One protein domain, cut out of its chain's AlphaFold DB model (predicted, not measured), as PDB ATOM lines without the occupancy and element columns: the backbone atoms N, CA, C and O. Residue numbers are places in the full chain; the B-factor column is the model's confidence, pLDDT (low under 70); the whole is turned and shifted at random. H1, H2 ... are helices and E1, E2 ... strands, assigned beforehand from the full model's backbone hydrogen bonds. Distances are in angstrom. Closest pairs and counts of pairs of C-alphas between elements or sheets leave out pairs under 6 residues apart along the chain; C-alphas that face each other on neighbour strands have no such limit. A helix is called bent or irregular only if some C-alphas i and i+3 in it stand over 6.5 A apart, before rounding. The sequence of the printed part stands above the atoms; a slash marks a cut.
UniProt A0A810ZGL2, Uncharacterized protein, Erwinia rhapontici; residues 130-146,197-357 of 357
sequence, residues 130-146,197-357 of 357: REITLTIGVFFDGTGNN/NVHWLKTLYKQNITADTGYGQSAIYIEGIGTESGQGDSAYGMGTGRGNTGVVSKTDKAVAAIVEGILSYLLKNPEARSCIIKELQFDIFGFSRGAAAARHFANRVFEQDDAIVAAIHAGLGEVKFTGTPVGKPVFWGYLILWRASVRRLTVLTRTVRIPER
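This is residues 130 to 146 and 197 to 357 of the 357 residues of an uncharacterized protein of Erwinia rhapontici (UniProt A0A810ZGL2). A twisted sheet of four parallel strands forms a slab covered by helices on both faces: H3 and H5 over one face, with H6 packed on H3 farther out, and the short H1 over the other. H2 and the loop of residues 223 to 234 lie beyond the end of the sheet where E1 and E2 finish, and a tail, residues 339 to 357, sticks out far from the body. The printed part has 178 residues, with six named helices and four named strands in the order E1 H1 E2 H2 H3 H4 E3 H5 H6 E4; the class is mixed, helices and strands, and the sheet runs E2 E1 E3 E4. The whole is compact, with a radius of gyration of the C-alphas of 18.3 A, and spans 69 by 46 by 27 A, the tail adding to its length; the body without it spans 48 by 30 by 30 A.

Begin with the sheet: find C-alpha 131 at (484.962, 258.362, 672.068), where E1, residues 131 to 140, sets out on its 29.2 A. Beside it look for E2, residues 215 to 222, 23.6 A, and E3, residues 276 to 286, 30.0 A. E4, residues 328 to 334, runs 17.2 A and ends at C-alpha 334, (492.879, 277.556, 693.654). The longest helix, H3, residues 247 to 268, starts at C-alpha 247, (509.020, 274.056, 691.660), and covers 30.4 A. It has a kink of 30 degrees near residue 256 and is neither bent nor irregular, but only just: C-alphas 256 and 259 are 6.0 A apart. H5, residues 290 to 302, measures 18.2 A and H6, residues 306 to 316, 15.3 A. The shorter helices are H1, residues 197 to 204, 10.2 A; H2, residues 235 to 240, 8.3 A; and H4, residues 270 to 274, 8.0 A.

Start at the inner strands E1 and E3, parallel at 19 degrees, where N 136 and O 281 are 2.8 A apart, within hydrogen-bond range. E2, an edge strand, is parallel to E1 at 19 degrees, with N 218 and O 135 at 3.0 A. E4, the other edge strand, is parallel to E3 at 21 degrees, with N 282 and O 328 at 2.8 A. E3, H5, H6 and E4 make a strand-helix-strand unit, two parallel neighbour strands with helices between, and its crossover is right-handed. H3 is on the sheet at a height of 7.4 A, over E2 and E1 and slantwise to the strands, at 40 degrees to E1 on the local plane; the closest C-alphas of H3 and E2 are those of Tyr 265 and Ser 218, 5.8 A. H5 is on the same face, at a height of 8.2 A over E3 and along the strands. H1 is on the opposite face, at a height of 8.5 A over E1 and along the strands; these are three layers, helices on both faces of a sheet. H3 touches H5 with residues 247 to 251 alone, closest at the C-alphas of Val 247 and Ala 293, 5.2 A; the lines are about perpendicular at 73 degrees, only just past steep. With residues 255 to 263 alone, H3 touches H6 at a shallow tilt of 19 degrees, the same way; the closest C-alphas, Val 259 and Gly 315, are 4.0 A apart. H4 only grazes the sheet, with residues 272 to 274, and H2 is not on the sheet and touches no helix. In H1, H2 and H6 every O i to N i+4 pair is within hydrogen-bond range; H3 has 16 of 18, H5 8 of 9 and H4 0 of 1, with 2 of its 2 O i to N i+3 pairs within range.

The two C-alphas farthest apart are those of Glu 271 and Arg 357, 71.2 A. Residues 147 to 196 are not printed, and C-alphas 146 and 197 are 11.8 A apart across that cut. Of the links that are printed whole, E2 to H2 and H6 to E4 are long. Residues 339 to 357, up to the chain's last residue, stand free. Mean pLDDT of the printed part is 82.6, but residues 329 to 357 are under 70, and the mean of E4 is 55.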
ATOM      1  N   ARG A 130     483.923 253.897 670.483       88.88
ATOM      2  CA  ARG A 130     483.449 254.901 671.446       88.88
ATOM      3  C   ARG A 130     484.516 255.979 671.629       88.88
ATOM      4  O   ARG A 130     485.706 255.690 671.530       88.88
ATOM      5  N   GLU A 131     484.085 257.204 671.890       93.38
ATOM      6  CA  GLU A 131     484.962 258.362 672.068       93.38
ATOM      7  C   GLU A 131     484.942 258.798 673.540       93.38
ATOM      8  O   GLU A 131     483.868 259.051 674.084       93.38
ATOM      9  N   ILE A 132     486.115 258.902 674.167       93.50
ATOM     10  CA  ILE A 132     486.289 259.213 675.593       93.50
ATOM     11  C   ILE A 132     487.036 260.542 675.747       93.50
ATOM     12  O   ILE A 132     488.071 260.746 675.109       93.50
ATOM     13  N   THR A 133     486.552 261.421 676.622       93.50
ATOM     14  CA  THR A 133     487.356 262.515 677.194       93.50
ATOM     15  C   THR A 133     488.004 262.027 678.492       93.50
ATOM     16  O   THR A 133     487.288 261.659 679.422       93.50
ATOM     17  N   LEU A 134     489.338 261.998 678.558       94.31
ATOM     18  CA  LEU A 134     490.089 261.531 679.732       94.31
ATOM     19  C   LEU A 134     490.627 262.716 680.545       94.31
ATOM     20  O   LEU A 134     491.480 263.451 680.055       94.31
ATOM     21  N   THR A 135     490.187 262.868 681.792       95.25
ATOM     22  CA  THR A 135     490.650 263.920 682.707       95.25
ATOM     23  C   THR A 135     491.661 263.379 683.719       95.25
ATOM     24  O   THR A 135     491.421 262.373 684.389       95.25
ATOM     25  N   ILE A 136     492.798 264.059 683.861       95.94
ATOM     26  CA  ILE A 136     493.832 263.751 684.853       95.94
ATOM     27  C   ILE A 136     493.848 264.869 685.900       95.94
ATOM     28  O   ILE A 136     494.205 266.011 685.608       95.94
ATOM     29  N   GLY A 137     493.475 264.537 687.132       96.62
ATOM     30  CA  GLY A 137     493.621 265.425 688.280       96.62
ATOM     31  C   GLY A 137     495.076 265.464 688.744       96.62
ATOM     32  O   GLY A 137     495.632 264.423 689.099       96.62
ATOM     33  N   VAL A 138     495.690 266.647 688.749       97.56
ATOM     34  CA  VAL A 138     497.097 266.861 689.121       97.56
ATOM     35  C   VAL A 138     497.159 267.635 690.435       97.56
ATOM     36  O   VAL A 138     496.729 268.787 690.507       97.56
ATOM     37  N   PHE A 139     497.678 266.993 691.484       97.94
ATOM     38  CA  PHE A 139     497.596 267.473 692.865       97.94
ATOM     39  C   PHE A 139     498.983 267.799 693.440       97.94
ATOM     40  O   PHE A 139     499.693 266.896 693.875       97.94
ATOM     41  N   PHE A 140     499.356 269.085 693.459       98.06
ATOM     42  CA  PHE A 140     500.653 269.575 693.957       98.06
ATOM     43  C   PHE A 140     500.596 270.020 695.428       98.06
ATOM     44  O   PHE A 140     499.955 271.025 695.759       98.06
ATOM     45  N   ASP A 141     501.294 269.323 696.323       97.56
ATOM     46  CA  ASP A 141     501.241 269.620 697.758       97.56
ATOM     47  C   ASP A 141     502.079 270.847 698.187       97.56
ATOM     48  O   ASP A 141     502.933 271.367 697.461       97.56
ATOM     49  N   GLY A 142     501.814 271.350 699.394       94.25
ATOM     50  CA  GLY A 142     502.534 272.477 699.983       94.25
ATOM     51  C   GLY A 142     503.951 272.120 700.434       94.25
ATOM     52  O   GLY A 142     504.241 270.974 700.757       94.25
ATOM     53  N   THR A 143     504.833 273.123 700.519       96.06
ATOM     54  CA  THR A 143     506.219 272.970 701.021       96.06
ATOM     55  C   THR A 143     506.297 272.092 702.270       96.06
ATOM     56  O   THR A 143     505.548 272.349 703.209       96.06
ATOM     57  N   GLY A 144     507.201 271.112 702.304       94.81
ATOM     58  CA  GLY A 144     507.400 270.264 703.488       94.81
ATOM     59  C   GLY A 144     506.304 269.234 703.777       94.81
ATOM     60  O   GLY A 144     506.365 268.570 704.804       94.81
ATOM     61  N   ASN A 145     505.315 269.072 702.895       97.12
ATOM     62  CA  ASN A 145     504.277 268.051 703.035       97.12
ATOM     63  C   ASN A 145     504.544 266.909 702.055       97.12
ATOM     64  O   ASN A 145     504.772 267.156 700.872       97.12
ATOM     65  N   ASN A 146     504.475 265.666 702.526       97.69
ATOM     66  CA  ASN A 146     504.503 264.492 701.663       97.69
ATOM     67  C   ASN A 146     503.604 263.403 702.250       97.69
ATOM     68  O   ASN A 146     503.959 262.752 703.228       97.69
ATOM     69  N   ASN A 197     494.957 269.273 702.789       91.19
ATOM     70  CA  ASN A 197     493.786 269.336 701.913       91.19
ATOM     71  C   ASN A 197     494.082 268.898 700.464       91.19
ATOM     72  O   ASN A 197     493.155 268.485 699.778       91.19
ATOM     73  N   VAL A 198     495.336 268.933 699.988       92.81
ATOM     74  CA  VAL A 198     495.693 268.413 698.653       92.81
ATOM     75  C   VAL A 198     495.625 266.887 698.634       92.81
ATOM     76  O   VAL A 198     495.053 266.321 697.701       92.81
ATOM     77  N   HIS A 199     496.114 266.223 699.688       95.06
ATOM     78  CA  HIS A 199     495.915 264.785 699.869       95.06
ATOM     79  C   HIS A 199     494.420 264.438 699.920       95.06
ATOM     80  O   HIS A 199     493.965 263.578 699.165       95.06
ATOM     81  N   TRP A 200     493.634 265.126 700.756       94.38
ATOM     82  CA  TRP A 200     492.206 264.820 700.903       94.38
ATOM     83  C   TRP A 200     491.407 265.068 699.618       94.38
ATOM     84  O   TRP A 200     490.596 264.223 699.243       94.38
ATOM     85  N   LEU A 201     491.681 266.152 698.883       93.25
ATOM     86  CA  LEU A 201     491.077 266.398 697.569       93.25
ATOM     87  C   LEU A 201     491.425 265.286 696.567       93.25
ATOM     88  O   LEU A 201     490.528 264.798 695.884       93.25
ATOM     89  N   LYS A 202     492.684 264.827 696.521       94.31
ATOM     90  CA  LYS A 202     493.109 263.702 695.668       94.31
ATOM     91  C   LYS A 202     492.425 262.385 696.047       94.31
ATOM     92  O   LYS A 202     492.087 261.596 695.167       94.31
ATOM     93  N   THR A 203     492.226 262.139 697.340       93.25
ATOM     94  CA  THR A 203     491.550 260.941 697.867       93.25
ATOM     95  C   THR A 203     490.041 260.956 697.581       93.25
ATOM     96  O   THR A 203     489.464 259.907 697.311       93.25
ATOM     97  N   LEU A 204     489.410 262.136 697.554       93.44
ATOM     98  CA  LEU A 204     487.997 262.323 697.193       93.44
ATOM     99  C   LEU A 204     487.749 262.458 695.673       93.44
ATOM    100  O   LEU A 204     486.597 262.442 695.231       93.44
ATOM    101  N   TYR A 205     488.799 262.593 694.856       91.38
ATOM    102  CA  TYR A 205     488.683 262.761 693.407       91.38
ATOM    103  C   TYR A 205     488.240 261.455 692.730       91.38
ATOM    104  O   TYR A 205     488.927 260.430 692.789       91.38
ATOM    105  N   LYS A 206     487.071 261.496 692.078       89.12
ATOM    106  CA  LYS A 206     486.396 260.331 691.488       89.12
ATOM    107  C   LYS A 206     487.226 259.724 690.354       89.12
ATOM    108  O   LYS A 206     487.443 260.369 689.342       89.12
ATOM    109  N   GLN A 207     487.647 258.469 690.499       86.38
ATOM    110  CA  GLN A 207     488.419 257.740 689.471       86.38
ATOM    111  C   GLN A 207     487.678 256.519 688.905       86.38
ATOM    112  O   GLN A 207     488.142 255.886 687.960       86.38
ATOM    113  N   ASN A 208     486.516 256.188 689.470       83.31
ATOM    114  CA  ASN A 208     485.689 255.058 689.051       83.31
ATOM    115  C   ASN A 208     484.670 255.538 688.005       83.31
ATOM    116  O   ASN A 208     483.464 255.475 688.233       83.31
ATOM    117  N   ILE A 209     485.169 256.104 686.901       83.38
ATOM    118  CA  ILE A 209     484.363 256.542 685.753       83.38
ATOM    119  C   ILE A 209     484.674 255.612 684.581       83.38
ATOM    120  O   ILE A 209     485.778 255.650 684.031       83.38
ATOM    121  N   THR A 210     483.699 254.773 684.242       78.44
ATOM    122  CA  THR A 210     483.772 253.757 683.188       78.44
ATOM    123  C   THR A 210     483.684 254.382 681.796       78.44
ATOM    124  O   THR A 210     483.009 255.394 681.587       78.44
ATOM    125  N   ALA A 211     484.360 253.777 680.814       78.12
ATOM    126  CA  ALA A 211     484.512 254.356 679.475       78.12
ATOM    127  C   ALA A 211     483.204 254.460 678.666       78.12
ATOM    128  O   ALA A 211     483.129 255.193 677.678       78.12
ATOM    129  N   ASP A 212     482.167 253.718 679.053       81.94
ATOM    130  CA  ASP A 212     480.840 253.762 678.437       81.94
ATOM    131  C   ASP A 212     480.106 255.090 678.677       81.94
ATOM    132  O   ASP A 212     479.283 255.480 677.849       81.94
ATOM    133  N   THR A 213     480.473 255.831 679.728       86.31
ATOM    134  CA  THR A 213     479.988 257.196 679.990       86.31
ATOM    135  C   THR A 213     480.443 258.226 678.945       86.31
ATOM    136  O   THR A 213     479.907 259.334 678.907       86.31
ATOM    137  N   GLY A 214     481.443 257.901 678.115       89.56
ATOM    138  CA  GLY A 214     482.133 258.860 677.240       89.56
ATOM    139  C   GLY A 214     483.168 259.734 677.963       89.56
ATOM    140  O   GLY A 214     483.765 260.619 677.344       89.56
ATOM    141  N   TYR A 215     483.409 259.470 679.250       91.06
ATOM    142  CA  TYR A 215     484.401 260.138 680.087       91.06
ATOM    143  C   TYR A 215     485.301 259.113 680.789       91.06
ATOM    144  O   TYR A 215     484.983 257.930 680.895       91.06
ATOM    145  N   GLY A 216     486.450 259.576 681.266       91.62
ATOM    146  CA  GLY A 216     487.380 258.810 682.084       91.62
ATOM    147  C   GLY A 216     488.127 259.747 683.019       91.62
ATOM    148  O   GLY A 216     488.348 260.904 682.667       91.62
ATOM    149  N   GLN A 217     488.502 259.284 684.212       93.25
ATOM    150  CA  GLN A 217     489.117 260.153 685.216       93.25
ATOM    151  C   GLN A 217     490.185 259.416 686.036       93.25
ATOM    152  O   GLN A 217     489.973 258.295 686.499       93.25
ATOM    153  N   SER A 218     491.348 260.047 686.205       94.62
ATOM    154  CA  SER A 218     492.513 259.522 686.937       94.62
ATOM    155  C   SER A 218     493.139 260.613 687.808       94.62
ATOM    156  O   SER A 218     492.882 261.791 687.576       94.62
ATOM    157  N   ALA A 219     493.956 260.263 688.805       95.12
ATOM    158  CA  ALA A 219     494.593 261.249 689.685       95.12
ATOM    159  C   ALA A 219     496.063 260.937 689.965       95.12
ATOM    160  O   ALA A 219     496.392 259.824 690.380       95.12
ATOM    161  N   ILE A 220     496.912 261.958 689.848       96.75
ATOM    162  CA  ILE A 220     498.331 261.924 690.213       96.75
ATOM    163  C   ILE A 220     498.603 262.910 691.353       96.75
ATOM    164  O   ILE A 220     498.105 264.037 691.359       96.75
ATOM    165  N   TYR A 221     499.367 262.467 692.351       97.69
ATOM    166  CA  TYR A 221     499.771 263.273 693.505       97.69
ATOM    167  C   TYR A 221     501.265 263.556 693.416       97.69
ATOM    168  O   TYR A 221     502.042 262.640 693.162       97.69
ATOM    169  N   ILE A 222     501.640 264.809 693.651       98.38
ATOM    170  CA  ILE A 222     503.017 265.286 693.641       98.38
ATOM    171  C   ILE A 222     503.287 265.930 694.996       98.38
ATOM    172  O   ILE A 222     502.668 266.932 695.361       98.38
ATOM    173  N   GLU A 223     504.204 265.326 695.745       98.06
ATOM    174  CA  GLU A 223     504.628 265.807 697.055       98.06
ATOM    175  C   GLU A 223     505.258 267.209 697.023       98.06
ATOM    176  O   GLU A 223     505.685 267.740 695.993       98.06
ATOM    177  N   GLY A 224     505.296 267.824 698.200       97.38
ATOM    178  CA  GLY A 224     505.626 269.221 698.388       97.38
ATOM    179  C   GLY A 224     507.047 269.596 697.990       97.38
ATOM    180  O   GLY A 224     507.993 268.806 698.065       97.38
ATOM    181  N   ILE A 225     507.207 270.874 697.646       97.56
ATOM    182  CA  ILE A 225     508.517 271.489 697.422       97.56
ATOM    183  C   ILE A 225     509.403 271.248 698.657       97.56
ATOM    184  O   ILE A 225     508.981 271.488 699.790       97.56
ATOM    185  N   GLY A 226     510.629 270.783 698.427       96.38
ATOM    186  CA  GLY A 226     511.590 270.431 699.471       96.38
ATOM    187  C   GLY A 226     511.396 269.068 700.142       96.38
ATOM    188  O   GLY A 226     512.142 268.781 701.068       96.38
ATOM    189  N   THR A 227     510.467 268.226 699.685       97.06
ATOM    190  CA  THR A 227     510.315 266.825 700.140       97.06
ATOM    191  C   THR A 227     510.607 265.853 698.997       97.06
ATOM    192  O   THR A 227     510.591 266.259 697.833       97.06
ATOM    193  N   GLU A 228     510.840 264.575 699.294       95.56
ATOM    194  CA  GLU A 228     510.822 263.489 698.304       95.56
ATOM    195  C   GLU A 228     510.364 262.179 698.975       95.56
ATOM    196  O   GLU A 228     510.453 262.045 700.196       95.56
ATOM    197  N   SER A 229     509.780 261.248 698.218       92.81
ATOM    198  CA  SER A 229     509.088 260.088 698.807       92.81
ATOM    199  C   SER A 229     510.046 259.003 699.300       92.81
ATOM    200  O   SER A 229     510.887 258.515 698.550       92.81
ATOM    201  N   GLY A 230     509.912 258.642 700.579       91.00
ATOM    202  CA  GLY A 230     510.820 257.741 701.289       91.00
ATOM    203  C   GLY A 230     512.203 258.347 701.560       91.00
ATOM    204  O   GLY A 230     513.150 257.595 701.769       91.00
ATOM    205  N   GLN A 231     512.344 259.677 701.487       93.31
ATOM    206  CA  GLN A 231     513.611 260.402 701.617       93.31
ATOM    207  C   GLN A 231     513.479 261.596 702.571       93.31
ATOM    208  O   GLN A 231     512.416 262.210 702.677       93.31
ATOM    209  N   GLY A 232     514.595 261.974 703.198       90.75
ATOM    210  CA  GLY A 232     514.660 263.121 704.100       90.75
ATOM    211  C   GLY A 232     514.508 264.475 703.394       90.75
ATOM    212  O   GLY A 232     515.015 264.692 702.291       90.75
ATOM    213  N   ASP A 233     513.836 265.411 704.062       95.56
ATOM    214  CA  ASP A 233     513.510 266.733 703.519       95.56
ATOM    215  C   ASP A 233     514.729 267.650 703.288       95.56
ATOM    216  O   ASP A 233     515.684 267.710 704.066       95.56
ATOM    217  N   SER A 234     514.645 268.465 702.233       94.50
ATOM    218  CA  SER A 234     515.674 269.408 701.794       94.50
ATOM    219  C   SER A 234     515.364 270.848 702.214       94.50
ATOM    220  O   SER A 234     514.493 271.509 701.640       94.50
ATOM    221  N   ALA A 235     516.154 271.385 703.149       91.88
ATOM    222  CA  ALA A 235     516.073 272.789 703.568       91.88
ATOM    223  C   ALA A 235     516.308 273.776 702.411       91.88
ATOM    224  O   ALA A 235     515.622 274.795 702.314       91.88
ATOM    225  N   TYR A 236     517.220 273.448 701.489       92.62
ATOM    226  CA  TYR A 236     517.461 274.247 700.287       92.62
ATOM    227  C   TYR A 236     516.223 274.296 699.381       92.62
ATOM    228  O   TYR A 236     515.806 275.384 698.971       92.62
ATOM    229  N   GLY A 237     515.601 273.142 699.111       91.50
ATOM    230  CA  GLY A 237     514.379 273.057 698.310       91.50
ATOM    231  C   GLY A 237     513.211 273.793 698.969       91.50
ATOM    232  O   GLY A 237     512.580 274.638 698.330       91.50
ATOM    233  N   MET A 238     512.976 273.553 700.266       90.88
ATOM    234  CA  MET A 238     511.926 274.232 701.032       90.88
ATOM    235  C   MET A 238     512.114 275.753 701.072       90.88
ATOM    236  O   MET A 238     511.146 276.491 700.899       90.88
ATOM    237  N   GLY A 239     513.337 276.238 701.303       88.38
ATOM    238  CA  GLY A 239     513.626 277.667 701.388       88.38
ATOM    239  C   GLY A 239     513.521 278.367 700.033       88.38
ATOM    240  O   GLY A 239     512.774 279.335 699.887       88.38
ATOM    241  N   THR A 240     514.243 277.859 699.031       92.00
ATOM    242  CA  THR A 240     514.459 278.556 697.751       92.00
ATOM    243  C   THR A 240     513.427 278.244 696.668       92.00
ATOM    244  O   THR A 240     513.297 279.019 695.721       92.00
ATOM    245  N   GLY A 241     512.730 277.106 696.755       91.19
ATOM    246  CA  GLY A 241     511.908 276.579 695.664       91.19
ATOM    247  C   GLY A 241     512.700 276.096 694.438       91.19
ATOM    248  O   GLY A 241     512.093 275.891 693.386       91.19
ATOM    249  N   ARG A 242     514.026 275.921 694.551       90.44
ATOM    250  CA  ARG A 242     514.948 275.500 693.477       90.44
ATOM    251  C   ARG A 242     515.621 274.155 693.787       90.44
ATOM    252  O   ARG A 242     515.451 273.598 694.869       90.44
ATOM    253  N   GLY A 243     516.408 273.655 692.832       92.31
ATOM    254  CA  GLY A 243     517.061 272.346 692.905       92.31
ATOM    255  C   GLY A 243     516.077 271.190 692.708       92.31
ATOM    256  O   GLY A 243     514.917 271.412 692.371       92.31
ATOM    257  N   ASN A 244     516.543 269.964 692.944       92.44
ATOM    258  CA  ASN A 244     515.859 268.717 692.564       92.44
ATOM    259  C   ASN A 244     514.476 268.521 693.224       92.44
ATOM    260  O   ASN A 244     513.652 267.768 692.718       92.44
ATOM    261  N   THR A 245     514.203 269.203 694.338       90.69
ATOM    262  CA  THR A 245     512.901 269.208 695.031       90.69
ATOM    263  C   THR A 245     512.156 270.545 694.882       90.69
ATOM    264  O   THR A 245     511.205 270.819 695.614       90.69
ATOM    265  N   GLY A 246     512.591 271.398 693.951       93.56
ATOM    266  CA  GLY A 246     512.027 272.714 693.654       93.56
ATOM    267  C   GLY A 246     510.815 272.691 692.717       93.56
ATOM    268  O   GLY A 246     510.376 271.644 692.248       93.56
ATOM    269  N   VAL A 247     510.276 273.877 692.421       95.12
ATOM    270  CA  VAL A 247     509.020 274.056 691.660       95.12
ATOM    271  C   VAL A 247     509.089 273.418 690.269       95.12
ATOM    272  O   VAL A 247     508.167 272.699 689.893       95.12
ATOM    273  N   VAL A 248     510.179 273.647 689.527       95.69
ATOM    274  CA  VAL A 248     510.369 273.094 688.173       95.69
ATOM    275  C   VAL A 248     510.418 271.566 688.232       95.69
ATOM    276  O   VAL A 248     509.553 270.924 687.644       95.69
ATOM    277  N   SER A 249     511.299 270.996 689.062       96.19
ATOM    278  CA  SER A 249     511.460 269.543 689.216       96.19
ATOM    279  C   SER A 249     510.198 268.827 689.707       96.19
ATOM    280  O   SER A 249     509.923 267.715 689.265       96.19
ATOM    281  N   LYS A 250     509.366 269.460 690.548       97.31
ATOM    282  CA  LYS A 250     508.041 268.908 690.882       97.31
ATOM    283  C   LYS A 250     507.070 268.962 689.698       97.31
ATOM    284  O   LYS A 250     506.279 268.036 689.545       97.31
ATOM    285  N   THR A 251     507.145 269.961 688.809       97.44
ATOM    286  CA  THR A 251     506.404 269.887 687.534       97.44
ATOM    287  C   THR A 251     506.965 268.840 686.576       97.44
ATOM    288  O   THR A 251     506.167 268.161 685.950       97.44
ATOM    289  N   ASP A 252     508.281 268.623 686.508       96.06
ATOM    290  CA  ASP A 252     508.868 267.550 685.687       96.06
ATOM    291  C   ASP A 252     508.429 266.164 686.182       96.06
ATOM    292  O   ASP A 252     508.023 265.313 685.391       96.06
ATOM    293  N   LYS A 253     508.393 265.968 687.507       97.12
ATOM    294  CA  LYS A 253     507.814 264.771 688.128       97.12
ATOM    295  C   LYS A 253     506.324 264.618 687.802       97.12
ATOM    296  O   LYS A 253     505.872 263.503 687.557       97.12
ATOM    297  N   ALA A 254     505.568 265.719 687.741       97.81
ATOM    298  CA  ALA A 254     504.175 265.693 687.293       97.81
ATOM    299  C   ALA A 254     504.043 265.256 685.829       97.81
ATOM    300  O   ALA A 254     503.169 264.447 685.536       97.81
ATOM    301  N   VAL A 255     504.924 265.729 684.936       96.81
ATOM    302  CA  VAL A 255     504.968 265.288 683.532       96.81
ATOM    303  C   VAL A 255     505.248 263.787 683.441       96.81
ATOM    304  O   VAL A 255     504.496 263.075 682.784       96.81
ATOM    305  N   ALA A 256     506.258 263.276 684.153       93.94
ATOM    306  CA  ALA A 256     506.542 261.840 684.196       93.94
ATOM    307  C   ALA A 256     505.341 261.024 684.719       93.94
ATOM    308  O   ALA A 256     504.958 260.015 684.125       93.94
ATOM    309  N   ALA A 257     504.682 261.504 685.777       96.44
ATOM    310  CA  ALA A 257     503.514 260.856 686.366       96.44
ATOM    311  C   ALA A 257     502.265 260.852 685.457       96.44
ATOM    312  O   ALA A 257     501.369 260.042 685.690       96.44
ATOM    313  N   ILE A 258     502.184 261.670 684.392       95.19
ATOM    314  CA  ILE A 258     501.097 261.569 683.390       95.19
ATOM    315  C   ILE A 258     501.035 260.149 682.810       95.19
ATOM    316  O   ILE A 258     499.941 259.602 682.663       95.19
ATOM    317  N   VAL A 259     502.194 259.531 682.548       93.00
ATOM    318  CA  VAL A 259     502.297 258.156 682.033       93.00
ATOM    319  C   VAL A 259     501.603 257.183 682.991       93.00
ATOM    320  O   VAL A 259     500.700 256.450 682.590       93.00
ATOM    321  N   GLU A 260     501.950 257.235 684.279       86.81
ATOM    322  CA  GLU A 260     501.339 256.409 685.328       86.81
ATOM    323  C   GLU A 260     499.845 256.706 685.512       86.81
ATOM    324  O   GLU A 260     499.057 255.787 685.737       86.81
ATOM    325  N   GLY A 261     499.431 257.968 685.380       91.81
ATOM    326  CA  GLY A 261     498.038 258.402 685.468       91.81
ATOM    327  C   GLY A 261     497.162 257.821 684.353       91.81
ATOM    328  O   GLY A 261     496.070 257.314 684.632       91.81
ATOM    329  N   ILE A 262     497.648 257.837 683.108       93.31
ATOM    330  CA  ILE A 262     496.963 257.248 681.946       93.31
ATOM    331  C   ILE A 262     496.966 255.719 682.045       93.31
ATOM    332  O   ILE A 262     495.906 255.099 681.932       93.31
ATOM    333  N   LEU A 263     498.115 255.100 682.335       91.88
ATOM    334  CA  LEU A 263     498.210 253.649 682.503       91.88
ATOM    335  C   LEU A 263     497.303 253.157 683.639       91.88
ATOM    336  O   LEU A 263     496.600 252.166 683.464       91.88
ATOM    337  N   SER A 264     497.222 253.885 684.757       89.62
ATOM    338  CA  SER A 264     496.297 253.587 685.858       89.62
ATOM    339  C   SER A 264     494.830 253.646 685.433       89.62
ATOM    340  O   SER A 264     494.036 252.826 685.894       89.62
ATOM    341  N   TYR A 265     494.449 254.575 684.551       93.19
ATOM    342  CA  TYR A 265     493.094 254.613 683.992       93.19
ATOM    343  C   TYR A 265     492.828 253.406 683.083       93.19
ATOM    344  O   TYR A 265     491.824 252.721 683.269       93.19
ATOM    345  N   LEU A 266     493.745 253.100 682.159       91.44
ATOM    346  CA  LEU A 266     493.616 251.979 681.220       91.44
ATOM    347  C   LEU A 266     493.681 250.608 681.919       91.44
ATOM    348  O   LEU A 266     493.082 249.643 681.449       91.44
ATOM    349  N   LEU A 267     494.402 250.478 683.034       89.31
ATOM    350  CA  LEU A 267     494.425 249.262 683.857       89.31
ATOM    351  C   LEU A 267     493.109 249.061 684.622       89.31
ATOM    352  O   LEU A 267     492.631 247.933 684.694       89.31
ATOM    353  N   LYS A 268     492.501 250.139 685.139       88.56
ATOM    354  CA  LYS A 268     491.185 250.098 685.805       88.56
ATOM    355  C   LYS A 268     490.018 249.910 684.826       88.56
ATOM    356  O   LYS A 268     489.021 249.309 685.207       88.56
ATOM    357  N   ASN A 269     490.150 250.401 683.591       88.88
ATOM    358  CA  ASN A 269     489.110 250.400 682.556       88.88
ATOM    359  C   ASN A 269     489.656 249.753 681.263       88.88
ATOM    360  O   ASN A 269     490.025 250.463 680.319       88.88
ATOM    361  N   PRO A 270     489.802 248.411 681.196       89.12
ATOM    362  CA  PRO A 270     490.452 247.747 680.065       89.12
ATOM    363  C   PRO A 270     489.761 247.978 678.717       89.12
ATOM    364  O   PRO A 270     490.428 248.000 677.680       89.12
ATOM    365  N   GLU A 271     488.448 248.193 678.727       87.06
ATOM    366  CA  GLU A 271     487.619 248.484 677.561       87.06
ATOM    367  C   GLU A 271     487.971 249.826 676.898       87.06
ATOM    368  O   GLU A 271     487.830 249.964 675.677       87.06
ATOM    369  N   ALA A 272     488.532 250.778 677.655       88.06
ATOM    370  CA  ALA A 272     489.020 252.051 677.127       88.06
ATOM    371  C   ALA A 272     490.122 251.868 676.064       88.06
ATOM    372  O   ALA A 272     490.211 252.676 675.140       88.06
ATOM    373  N   ARG A 273     490.894 250.766 676.100       89.31
ATOM    374  CA  ARG A 273     491.889 250.444 675.052       89.31
ATOM    375  C   ARG A 273     491.269 250.226 673.667       89.31
ATOM    376  O   ARG A 273     491.929 250.452 672.658       89.31
ATOM    377  N   SER A 274     490.004 249.803 673.605       89.38
ATOM    378  CA  SER A 274     489.266 249.601 672.344       89.38
ATOM    379  C   SER A 274     488.645 250.887 671.778       89.38
ATOM    380  O   SER A 274     488.162 250.910 670.642       89.38
ATOM    381  N   CYS A 275     488.657 251.962 672.567       90.81
ATOM    382  CA  CYS A 275     488.001 253.227 672.272       90.81
ATOM    383  C   CYS A 275     488.942 254.199 671.531       90.81
ATOM    384  O   CYS A 275     490.015 253.830 671.045       90.81
ATOM    385  N   ILE A 276     488.505 255.447 671.391       93.00
ATOM    386  CA  ILE A 276     489.303 256.591 670.946       93.00
ATOM    387  C   ILE A 276     489.323 257.593 672.098       93.00
ATOM    388  O   ILE A 276     488.260 258.021 672.545       93.00
ATOM    389  N   ILE A 277     490.502 258.006 672.560       93.31
ATOM    390  CA  ILE A 277     490.608 259.164 673.451       93.31
ATOM    391  C   ILE A 277     490.507 260.411 672.562       93.31
ATOM    392  O   ILE A 277     491.443 260.752 671.837       93.31
ATOM    393  N   LYS A 278     489.338 261.061 672.550       93.19
ATOM    394  CA  LYS A 278     489.080 262.232 671.691       93.19
ATOM    395  C   LYS A 278     489.696 263.516 672.243       93.19
ATOM    396  O   LYS A 278     489.925 264.454 671.492       93.19
ATOM    397  N   GLU A 279     489.942 263.557 673.547       89.31
ATOM    398  CA  GLU A 279     490.490 264.705 674.258       89.31
ATOM    399  C   GLU A 279     491.118 264.241 675.574       89.31
ATOM    400  O   GLU A 279     490.600 263.327 676.220       89.31
ATOM    401  N   LEU A 280     492.216 264.886 675.971       92.62
ATOM    402  CA  LEU A 280     492.808 264.737 677.296       92.62
ATOM    403  C   LEU A 280     492.710 266.078 678.029       92.62
ATOM    404  O   LEU A 280     493.011 267.126 677.455       92.62
ATOM    405  N   GLN A 281     492.253 266.046 679.275       93.06
ATOM    406  CA  GLN A 281     491.983 267.218 680.102       93.06
ATOM    407  C   GLN A 281     492.781 267.161 681.411       93.06
ATOM    408  O   GLN A 281     493.087 266.080 681.910       93.06
ATOM    409  N   PHE A 282     493.079 268.321 681.997       94.69
ATOM    410  CA  PHE A 282     493.728 268.439 683.301       94.69
ATOM    411  C   PHE A 282     492.896 269.281 684.273       94.69
ATOM    412  O   PHE A 282     492.576 270.436 683.979       94.69
ATOM    413  N   ASP A 283     492.636 268.727 685.458       95.38
ATOM    414  CA  ASP A 283     492.168 269.491 686.618       95.38
ATOM    415  C   ASP A 283     493.363 269.727 687.536       95.38
ATOM    416  O   ASP A 283     493.940 268.779 688.071       95.38
ATOM    417  N   ILE A 284     493.771 270.983 687.708       95.62
ATOM    418  CA  ILE A 284     495.052 271.302 688.342       95.62
ATOM    419  C   ILE A 284     494.797 271.939 689.710       95.62
ATOM    420  O   ILE A 284     494.159 272.989 689.825       95.62
ATOM    421  N   PHE A 285     495.324 271.301 690.755       95.62
ATOM    422  CA  PHE A 285     495.182 271.697 692.152       95.62
ATOM    423  C   PHE A 285     496.554 271.942 692.778       95.62
ATOM    424  O   PHE A 285     497.511 271.210 692.521       95.62
ATOM    425  N   GLY A 286     496.652 272.931 693.665       94.38
ATOM    426  CA  GLY A 286     497.863 273.106 694.457       94.38
ATOM    427  C   GLY A 286     497.701 274.004 695.675       94.38
ATOM    428  O   GLY A 286     496.860 274.904 695.694       94.38
ATOM    429  N   PHE A 287     498.539 273.769 696.684       91.69
ATOM    430  CA  PHE A 287     498.564 274.512 697.949       91.69
ATOM    431  C   PHE A 287     499.944 275.132 698.204       91.69
ATOM    432  O   PHE A 287     500.964 274.532 697.881       91.69
ATOM    433  N   SER A 288     500.012 276.333 698.795       92.94
ATOM    434  CA  SER A 288     501.283 277.032 699.082       92.94
ATOM    435  C   SER A 288     502.204 277.084 697.836       92.94
ATOM    436  O   SER A 288     501.748 277.477 696.764       92.94
ATOM    437  N   ARG A 289     503.477 276.665 697.921       93.88
ATOM    438  CA  ARG A 289     504.380 276.530 696.756       93.88
ATOM    439  C   ARG A 289     503.939 275.471 695.732       93.88
ATOM    440  O   ARG A 289     504.240 275.636 694.553       93.88
ATOM    441  N   GLY A 290     503.138 274.479 696.116       95.69
ATOM    442  CA  GLY A 290     502.424 273.611 695.175       95.69
ATOM    443  C   GLY A 290     501.452 274.387 694.279       95.69
ATOM    444  O   GLY A 290     501.321 274.078 693.101       95.69
ATOM    445  N   ALA A 291     500.865 275.492 694.758       93.69
ATOM    446  CA  ALA A 291     500.058 276.398 693.928       93.69
ATOM    447  C   ALA A 291     500.891 277.252 692.946       93.69
ATOM    448  O   ALA A 291     500.318 277.913 692.076       93.69
ATOM    449  N   ALA A 292     502.225 277.272 693.081       93.75
ATOM    450  CA  ALA A 292     503.140 277.811 692.074       93.75
ATOM    451  C   ALA A 292     503.520 276.732 691.046       93.75
ATOM    452  O   ALA A 292     503.483 277.011 689.851       93.75
ATOM    453  N   ALA A 293     503.773 275.490 691.485       96.44
ATOM    454  CA  ALA A 293     503.965 274.343 690.591       96.44
ATOM    455  C   ALA A 293     502.728 274.083 689.711       96.44
ATOM    456  O   ALA A 293     502.861 273.953 688.501       96.44
ATOM    457  N   ALA A 294     501.521 274.154 690.282       95.50
ATOM    458  CA  ALA A 294     500.252 274.093 689.556       95.50
ATOM    459  C   ALA A 294     500.159 275.128 688.418       95.50
ATOM    460  O   ALA A 294     499.775 274.788 687.302       95.50
ATOM    461  N   ARG A 295     500.555 276.386 688.672       93.69
ATOM    462  CA  ARG A 295     500.573 277.444 687.644       93.69
ATOM    463  C   ARG A 295     501.663 277.216 686.599       93.69
ATOM    464  O   ARG A 295     501.407 277.411 685.420       93.69
ATOM    465  N   HIS A 296     502.849 276.776 687.016       95.19
ATOM    466  CA  HIS A 296     503.941 276.446 686.101       95.19
ATOM    467  C   HIS A 296     503.551 275.294 685.159       95.19
ATOM    468  O   HIS A 296     503.711 275.405 683.951       95.19
ATOM    469  N   PHE A 297     502.936 274.233 685.688       95.75
ATOM    470  CA  PHE A 297     502.396 273.125 684.900       95.75
ATOM    471  C   PHE A 297     501.261 273.579 683.965       95.75
ATOM    472  O   PHE A 297     501.267 273.229 682.790       95.75
ATOM    473  N   ALA A 298     500.333 274.422 684.438       93.31
ATOM    474  CA  ALA A 298     499.277 274.989 683.592       93.31
ATOM    475  C   ALA A 298     499.832 275.831 682.425       93.31
ATOM    476  O   ALA A 298     499.310 275.740 681.315       93.31
ATOM    477  N   ASN A 299     500.904 276.599 682.653       91.88
ATOM    478  CA  ASN A 299     501.609 277.322 681.592       91.88
ATOM    479  C   ASN A 299     502.261 276.359 680.592       91.88
ATOM    480  O   ASN A 299     502.034 276.518 679.402       91.88
ATOM    481  N   ARG A 300     502.967 275.314 681.048       94.00
ATOM    482  CA  ARG A 300     503.569 274.289 680.167       94.00
ATOM    483  C   ARG A 300     502.531 273.598 679.273       94.00
ATOM    484  O   ARG A 300     502.779 273.387 678.089       94.00
ATOM    485  N   VAL A 301     501.337 273.308 679.805       89.69
ATOM    486  CA  VAL A 301     500.208 272.796 679.004       89.69
ATOM    487  C   VAL A 301     499.724 273.841 677.986       89.69
ATOM    488  O   VAL A 301     499.448 273.496 676.843       89.69
ATOM    489  N   PHE A 302     499.629 275.120 678.359       88.81
ATOM    490  CA  PHE A 302     499.223 276.198 677.444       88.81
ATOM    491  C   PHE A 302     500.261 276.477 676.337       88.81
ATOM    492  O   PHE A 302     499.894 276.752 675.197       88.81
ATOM    493  N   GLU A 303     501.547 276.371 676.668       90.75
ATOM    494  CA  GLU A 303     502.702 276.595 675.790       90.75
ATOM    495  C   GLU A 303     503.021 275.380 674.892       90.75
ATOM    496  O   GLU A 303     503.896 275.472 674.037       90.75
ATOM    497  N   GLN A 304     502.258 274.284 675.021       88.06
ATOM    498  CA  GLN A 304     502.380 273.042 674.241       88.06
ATOM    499  C   GLN A 304     503.716 272.295 674.436       88.06
ATOM    500  O   GLN A 304     504.285 271.780 673.482       88.06
ATOM    501  N   ASP A 305     504.190 272.210 675.685       91.56
ATOM    502  CA  ASP A 305     505.442 271.543 676.077       91.56
ATOM    503  C   ASP A 305     505.574 270.100 675.532       91.56
ATOM    504  O   ASP A 305     504.792 269.206 675.880       91.56
ATOM    505  N   ASP A 306     506.612 269.868 674.719       93.25
ATOM    506  CA  ASP A 306     506.917 268.586 674.071       93.25
ATOM    507  C   ASP A 306     507.075 267.414 675.055       93.25
ATOM    508  O   ASP A 306     506.757 266.275 674.710       93.25
ATOM    509  N   ALA A 307     507.525 267.650 676.292       93.44
ATOM    510  CA  ALA A 307     507.641 266.596 677.299       93.44
ATOM    511  C   ALA A 307     506.261 266.131 677.793       93.44
ATOM    512  O   ALA A 307     506.075 264.944 678.067       93.44
ATOM    513  N   ILE A 308     505.272 267.032 677.855       92.12
ATOM    514  CA  ILE A 308     503.875 266.676 678.153       92.12
ATOM    515  C   ILE A 308     503.274 265.900 676.980       92.12
ATOM    516  O   ILE A 308     502.642 264.866 677.200       92.12
ATOM    517  N   VAL A 309     503.529 266.334 675.743       90.25
ATOM    518  CA  VAL A 309     503.123 265.610 674.527       90.25
ATOM    519  C   VAL A 309     503.710 264.190 674.518       90.25
ATOM    520  O   VAL A 309     502.976 263.210 674.360       90.25
ATOM    521  N   ALA A 310     505.013 264.051 674.773       91.44
ATOM    522  CA  ALA A 310     505.699 262.763 674.849       91.44
ATOM    523  C   ALA A 310     505.150 261.863 675.969       91.44
ATOM    524  O   ALA A 310     504.924 260.675 675.739       91.44
ATOM    525  N   ALA A 311     504.873 262.410 677.159       92.38
ATOM    526  CA  ALA A 311     504.291 261.659 678.271       92.38
ATOM    527  C   ALA A 311     502.858 261.176 677.979       92.38
ATOM    528  O   ALA A 311     502.500 260.049 678.326       92.38
ATOM    529  N   ILE A 312     502.045 261.986 677.291       92.12
ATOM    530  CA  ILE A 312     500.702 261.592 676.842       92.12
ATOM    531  C   ILE A 312     500.789 260.443 675.829       92.12
ATOM    532  O   ILE A 312     500.099 259.434 675.988       92.12
ATOM    533  N   HIS A 313     501.672 260.541 674.830       91.88
ATOM    534  CA  HIS A 313     501.888 259.460 673.863       91.88
ATOM    535  C   HIS A 313     502.419 258.175 674.520       91.88
ATOM    536  O   HIS A 313     501.907 257.094 674.230       91.88
ATOM    537  N   ALA A 314     503.380 258.276 675.443       91.50
ATOM    538  CA  ALA A 314     503.927 257.128 676.166       91.50
ATOM    539  C   ALA A 314     502.887 256.440 677.072       91.50
ATOM    540  O   ALA A 314     502.855 255.213 677.143       91.50
ATOM    541  N   GLY A 315     502.011 257.206 677.732       90.81
ATOM    542  CA  GLY A 315     500.937 256.660 678.568       90.81
ATOM    543  C   GLY A 315     499.794 256.013 677.777       90.81
ATOM    544  O   GLY A 315     499.183 255.060 678.260       90.81
ATOM    545  N   LEU A 316     499.498 256.511 676.571       91.75
ATOM    546  CA  LEU A 316     498.447 255.965 675.698       91.75
ATOM    547  C   LEU A 316     498.918 254.764 674.863       91.75
ATOM    548  O   LEU A 316     498.124 253.854 674.617       91.75
ATOM    549  N   GLY A 317     500.181 254.743 674.428       91.81
ATOM    550  CA  GLY A 317     500.728 253.685 673.577       91.81
ATOM    551  C   GLY A 317     499.922 253.509 672.284       91.81
ATOM    552  O   GLY A 317     499.786 254.436 671.490       91.81
ATOM    553  N   GLU A 318     499.358 252.317 672.078       89.31
ATOM    554  CA  GLU A 318     498.536 251.986 670.902       89.31
ATOM    555  C   GLU A 318     497.097 252.545 670.951       89.31
ATOM    556  O   GLU A 318     496.354 252.445 669.969       89.31
ATOM    557  N   VAL A 319     496.658 253.122 672.079       90.00
ATOM    558  CA  VAL A 319     495.293 253.654 672.207       90.00
ATOM    559  C   VAL A 319     495.142 254.900 671.337       90.00
ATOM    560  O   VAL A 319     495.825 255.905 671.526       90.00
ATOM    561  N   LYS A 320     494.208 254.855 670.377       91.00
ATOM    562  CA  LYS A 320     494.037 255.934 669.397       91.00
ATOM    563  C   LYS A 320     493.648 257.249 670.080       91.00
ATOM    564  O   LYS A 320     492.553 257.367 670.629       91.00
ATOM    565  N   PHE A 321     494.507 258.253 669.933       90.81
ATOM    566  CA  PHE A 321     494.263 259.635 670.337       90.81
ATOM    567  C   PHE A 321     493.822 260.494 669.144       90.81
ATOM    568  O   PHE A 321     494.292 260.287 668.023       90.81
ATOM    569  N   THR A 322     492.927 261.460 669.369       88.81
ATOM    570  CA  THR A 322     492.571 262.504 668.381       88.81
ATOM    571  C   THR A 322     492.397 263.897 669.004       88.81
ATOM    572  O   THR A 322     491.745 264.751 668.405       88.81
ATOM    573  N   GLY A 323     492.921 264.114 670.215       80.06
ATOM    574  CA  GLY A 323     492.850 265.399 670.916       80.06
ATOM    575  C   GLY A 323     493.983 266.361 670.547       80.06
ATOM    576  O   GLY A 323     494.793 266.091 669.662       80.06
ATOM    577  N   THR A 324     494.067 267.486 671.264       80.69
ATOM    578  CA  THR A 324     495.261 268.346 671.244       80.69
ATOM    579  C   THR A 324     496.457 267.576 671.828       80.69
ATOM    580  O   THR A 324     496.282 266.969 672.885       80.69
ATOM    581  N   PRO A 325     497.661 267.599 671.210       74.56
ATOM    582  CA  PRO A 325     498.806 266.778 671.639       74.56
ATOM    583  C   PRO A 325     499.164 266.906 673.126       74.56
ATOM    584  O   PRO A 325     499.485 265.915 673.773       74.56
ATOM    585  N   VAL A 326     499.043 268.118 673.676       72.00
ATOM    586  CA  VAL A 326     499.353 268.455 675.076       72.00
ATOM    587  C   VAL A 326     498.148 268.313 676.031       72.00
ATOM    588  O   VAL A 326     498.244 268.632 677.212       72.00
ATOM    589  N   GLY A 327     496.978 267.884 675.548       72.69
ATOM    590  CA  GLY A 327     495.716 267.982 676.293       72.69
ATOM    591  C   GLY A 327     495.204 269.425 676.427       72.69
ATOM    592  O   GLY A 327     495.484 270.264 675.564       72.69
ATOM    593  N   LYS A 328     494.399 269.712 677.464       74.62
ATOM    594  CA  LYS A 328     493.866 271.053 677.812       74.62
ATOM    595  C   LYS A 328     493.637 271.200 679.327       74.62
ATOM    596  O   LYS A 328     493.156 270.252 679.943       74.62
ATOM    597  N   PRO A 329     493.873 272.370 679.949       64.25
ATOM    598  CA  PRO A 329     493.459 272.621 681.329       64.25
ATOM    599  C   PRO A 329     491.959 272.956 681.386       64.25
ATOM    600  O   PRO A 329     491.485 273.773 680.595       64.25
ATOM    601  N   VAL A 330     491.214 272.357 682.320       61.62
ATOM    602  CA  VAL A 330     489.748 272.518 682.423       61.62
ATOM    603  C   VAL A 330     489.312 273.086 683.772       61.62
ATOM    604  O   VAL A 330     488.579 274.076 683.784       61.62
ATOM    605  N   PHE A 331     489.816 272.567 684.897       52.22
ATOM    606  CA  PHE A 331     489.565 273.157 686.216       52.22
ATOM    607  C   PHE A 331     490.831 273.723 686.878       52.22
ATOM    608  O   PHE A 331     491.896 273.107 686.869       52.22
ATOM    609  N   TRP A 332     490.696 274.908 687.484       50.41
ATOM    610  CA  TRP A 332     491.763 275.626 688.190       50.41
ATOM    611  C   TRP A 332     491.436 275.691 689.690       50.41
ATOM    612  O   TRP A 332     490.830 276.648 690.180       50.41
ATOM    613  N   GLY A 333     491.828 274.648 690.424       40.72
ATOM    614  CA  GLY A 333     491.525 274.455 691.842       40.72
ATOM    615  C   GLY A 333     492.389 275.303 692.775       40.72
ATOM    616  O   GLY A 333     493.259 274.786 693.476       40.72
ATOM    617  N   TYR A 334     492.150 276.616 692.801       44.25
ATOM    618  CA  TYR A 334     492.879 277.556 693.654       44.25
ATOM    619  C   TYR A 334     492.495 277.452 695.142       44.25
ATOM    620  O   TYR A 334     491.724 278.269 695.649       44.25
ATOM    621  N   LEU A 335     493.130 276.543 695.892       41.41
ATOM    622  CA  LEU A 335     493.134 276.594 697.363       41.41
ATOM    623  C   LEU A 335     494.131 277.658 697.874       41.41
ATOM    624  O   LEU A 335     495.114 277.385 698.564       41.41
ATOM    625  N   ILE A 336     493.892 278.903 697.457       35.88
ATOM    626  CA  ILE A 336     494.754 280.057 697.703       35.88
ATOM    627  C   ILE A 336     494.383 280.732 699.031       35.88
ATOM    628  O   ILE A 336     493.406 281.471 699.123       35.88
ATOM    629  N   LEU A 337     495.256 280.575 700.028       29.31
ATOM    630  CA  LEU A 337     495.356 281.467 701.191       29.31
ATOM    631  C   LEU A 337     496.370 282.606 700.945       29.31
ATOM    632  O   LEU A 337     497.193 282.899 701.802       29.31
ATOM    633  N   TRP A 338     496.331 283.242 699.763       22.66
ATOM    634  CA  TRP A 338     496.891 284.590 699.521       22.66
ATOM    635  C   TRP A 338     496.375 285.215 698.206       22.66
ATOM    636  O   TRP A 338     496.809 284.872 697.106       22.66
ATOM    637  N   ARG A 339     495.398 286.124 698.318       23.14
ATOM    638  CA  ARG A 339     494.544 286.631 697.223       23.14
ATOM    639  C   ARG A 339     495.297 287.476 696.175       23.14
ATOM    640  O   ARG A 339     495.259 288.702 696.224       23.14
ATOM    641  N   ALA A 340     495.891 286.835 695.169       23.89
ATOM    642  CA  ALA A 340     496.420 287.495 693.969       23.89
ATOM    643  C   ALA A 340     495.423 287.384 692.797       23.89
ATOM    644  O   ALA A 340     495.160 286.288 692.302       23.89
ATOM    645  N   SER A 341     494.842 288.505 692.355       24.72
ATOM    646  CA  SER A 341     493.823 288.509 691.294       24.72
ATOM    647  C   SER A 341     494.453 288.506 689.898       24.72
ATOM    648  O   SER A 341     494.919 289.535 689.417       24.72
ATOM    649  N   VAL A 342     494.419 287.356 689.219       28.41
ATOM    650  CA  VAL A 342     494.780 287.258 687.798       28.41
ATOM    651  C   VAL A 342     493.577 287.676 686.944       28.41
ATOM    652  O   VAL A 342     492.747 286.852 686.562       28.41
ATOM    653  N   ARG A 343     493.458 288.976 686.652       27.95
ATOM    654  CA  ARG A 343     492.637 289.445 685.521       27.95
ATOM    655  C   ARG A 343     493.395 289.204 684.210       27.95
ATOM    656  O   ARG A 343     494.620 289.195 684.199       27.95
ATOM    657  N   ARG A 344     492.646 288.997 683.119       27.75
ATOM    658  CA  ARG A 344     493.160 288.685 681.770       27.75
ATOM    659  C   ARG A 344     494.330 289.593 681.376       27.75
ATOM    660  O   ARG A 344     494.142 290.804 681.270       27.75
ATOM    661  N   LEU A 345     495.483 289.003 681.066       24.89
ATOM    662  CA  LEU A 345     496.550 289.698 680.352       24.89
ATOM    663  C   LEU A 345     496.299 289.550 678.844       24.89
ATOM    664  O   LEU A 345     496.733 288.586 678.218       24.89
ATOM    665  N   THR A 346     495.541 290.478 678.259       24.98
ATOM    666  CA  THR A 346     495.425 290.561 676.797       24.98
ATOM    667  C   THR A 346     496.761 291.045 676.240       24.98
ATOM    668  O   THR A 346     497.200 292.142 676.586       24.98
ATOM    669  N   VAL A 347     497.408 290.251 675.383       26.72
ATOM    670  CA  VAL A 347     498.678 290.634 674.749       26.72
ATOM    671  C   VAL A 347     498.431 291.800 673.790       26.72
ATOM    672  O   VAL A 347     497.907 291.627 672.693       26.72
ATOM    673  N   LEU A 348     498.808 293.002 674.224       23.52
ATOM    674  CA  LEU A 348     498.775 294.221 673.423       23.52
ATOM    675  C   LEU A 348     500.173 294.470 672.848       23.52
ATOM    676  O   LEU A 348     501.033 295.065 673.496       23.52
ATOM    677  N   THR A 349     500.402 294.004 671.622       31.25
ATOM    678  CA  THR A 349     501.634 294.237 670.858       31.25
ATOM    679  C   THR A 349     501.763 295.710 670.456       31.25
ATOM    680  O   THR A 349     501.445 296.111 669.339       31.25
ATOM    681  N   ARG A 350     502.261 296.546 671.375       26.81
ATOM    682  CA  ARG A 350     502.752 297.893 671.053       26.81
ATOM    683  C   ARG A 350     504.256 297.863 670.813       26.81
ATOM    684  O   ARG A 350     505.043 297.825 671.752       26.81
ATOM    685  N   THR A 351     504.640 297.940 669.542       33.22
ATOM    686  CA  THR A 351     506.004 298.245 669.108       33.22
ATOM    687  C   THR A 351     506.419 299.615 669.642       33.22
ATOM    688  O   THR A 351     505.931 300.651 669.184       33.22
ATOM    689  N   VAL A 352     507.326 299.632 670.617       30.70
ATOM    690  CA  VAL A 352     507.966 300.864 671.088       30.70
ATOM    691  C   VAL A 352     509.031 301.256 670.069       30.70
ATOM    692  O   VAL A 352     510.013 300.538 669.895       30.70
ATOM    693  N   ARG A 353     508.844 302.388 669.380       30.75
ATOM    694  CA  ARG A 353     509.938 303.013 668.624       30.75
ATOM    695  C   ARG A 353     510.863 303.723 669.602       30.75
ATOM    696  O   ARG A 353     510.393 304.487 670.442       30.75
ATOM    697  N   ILE A 354     512.159 303.496 669.445       33.50
ATOM    698  CA  ILE A 354     513.202 304.299 670.081       33.50
ATOM    699  C   ILE A 354     513.238 305.655 669.351       33.50
ATOM    700  O   ILE A 354     513.304 305.653 668.120       33.50
ATOM    701  N   PRO A 355     513.171 306.801 670.050       34.00
ATOM    702  CA  PRO A 355     513.538 308.089 669.481       34.00
ATOM    703  C   PRO A 355     515.053 308.288 669.596       34.00
ATOM    704  O   PRO A 355     515.610 308.178 670.685       34.00
ATOM    705  N   GLU A 356     515.711 308.612 668.487       39.81
ATOM    706  CA  GLU A 356     517.106 309.062 668.488       39.81
ATOM    707  C   GLU A 356     517.197 310.517 668.975       39.81
ATOM    708  O   GLU A 356     516.497 311.383 668.436       39.81
ATOM    709  N   ARG A 357     518.076 310.783 669.952       40.47
ATOM    710  CA  ARG A 357     518.832 312.036 670.150       40.47
ATOM    711  C   ARG A 357     519.840 311.901 671.285       40.47
ATOM    712  O   ARG A 357     519.501 311.213 672.271       40.47
TER     713      ARG A 357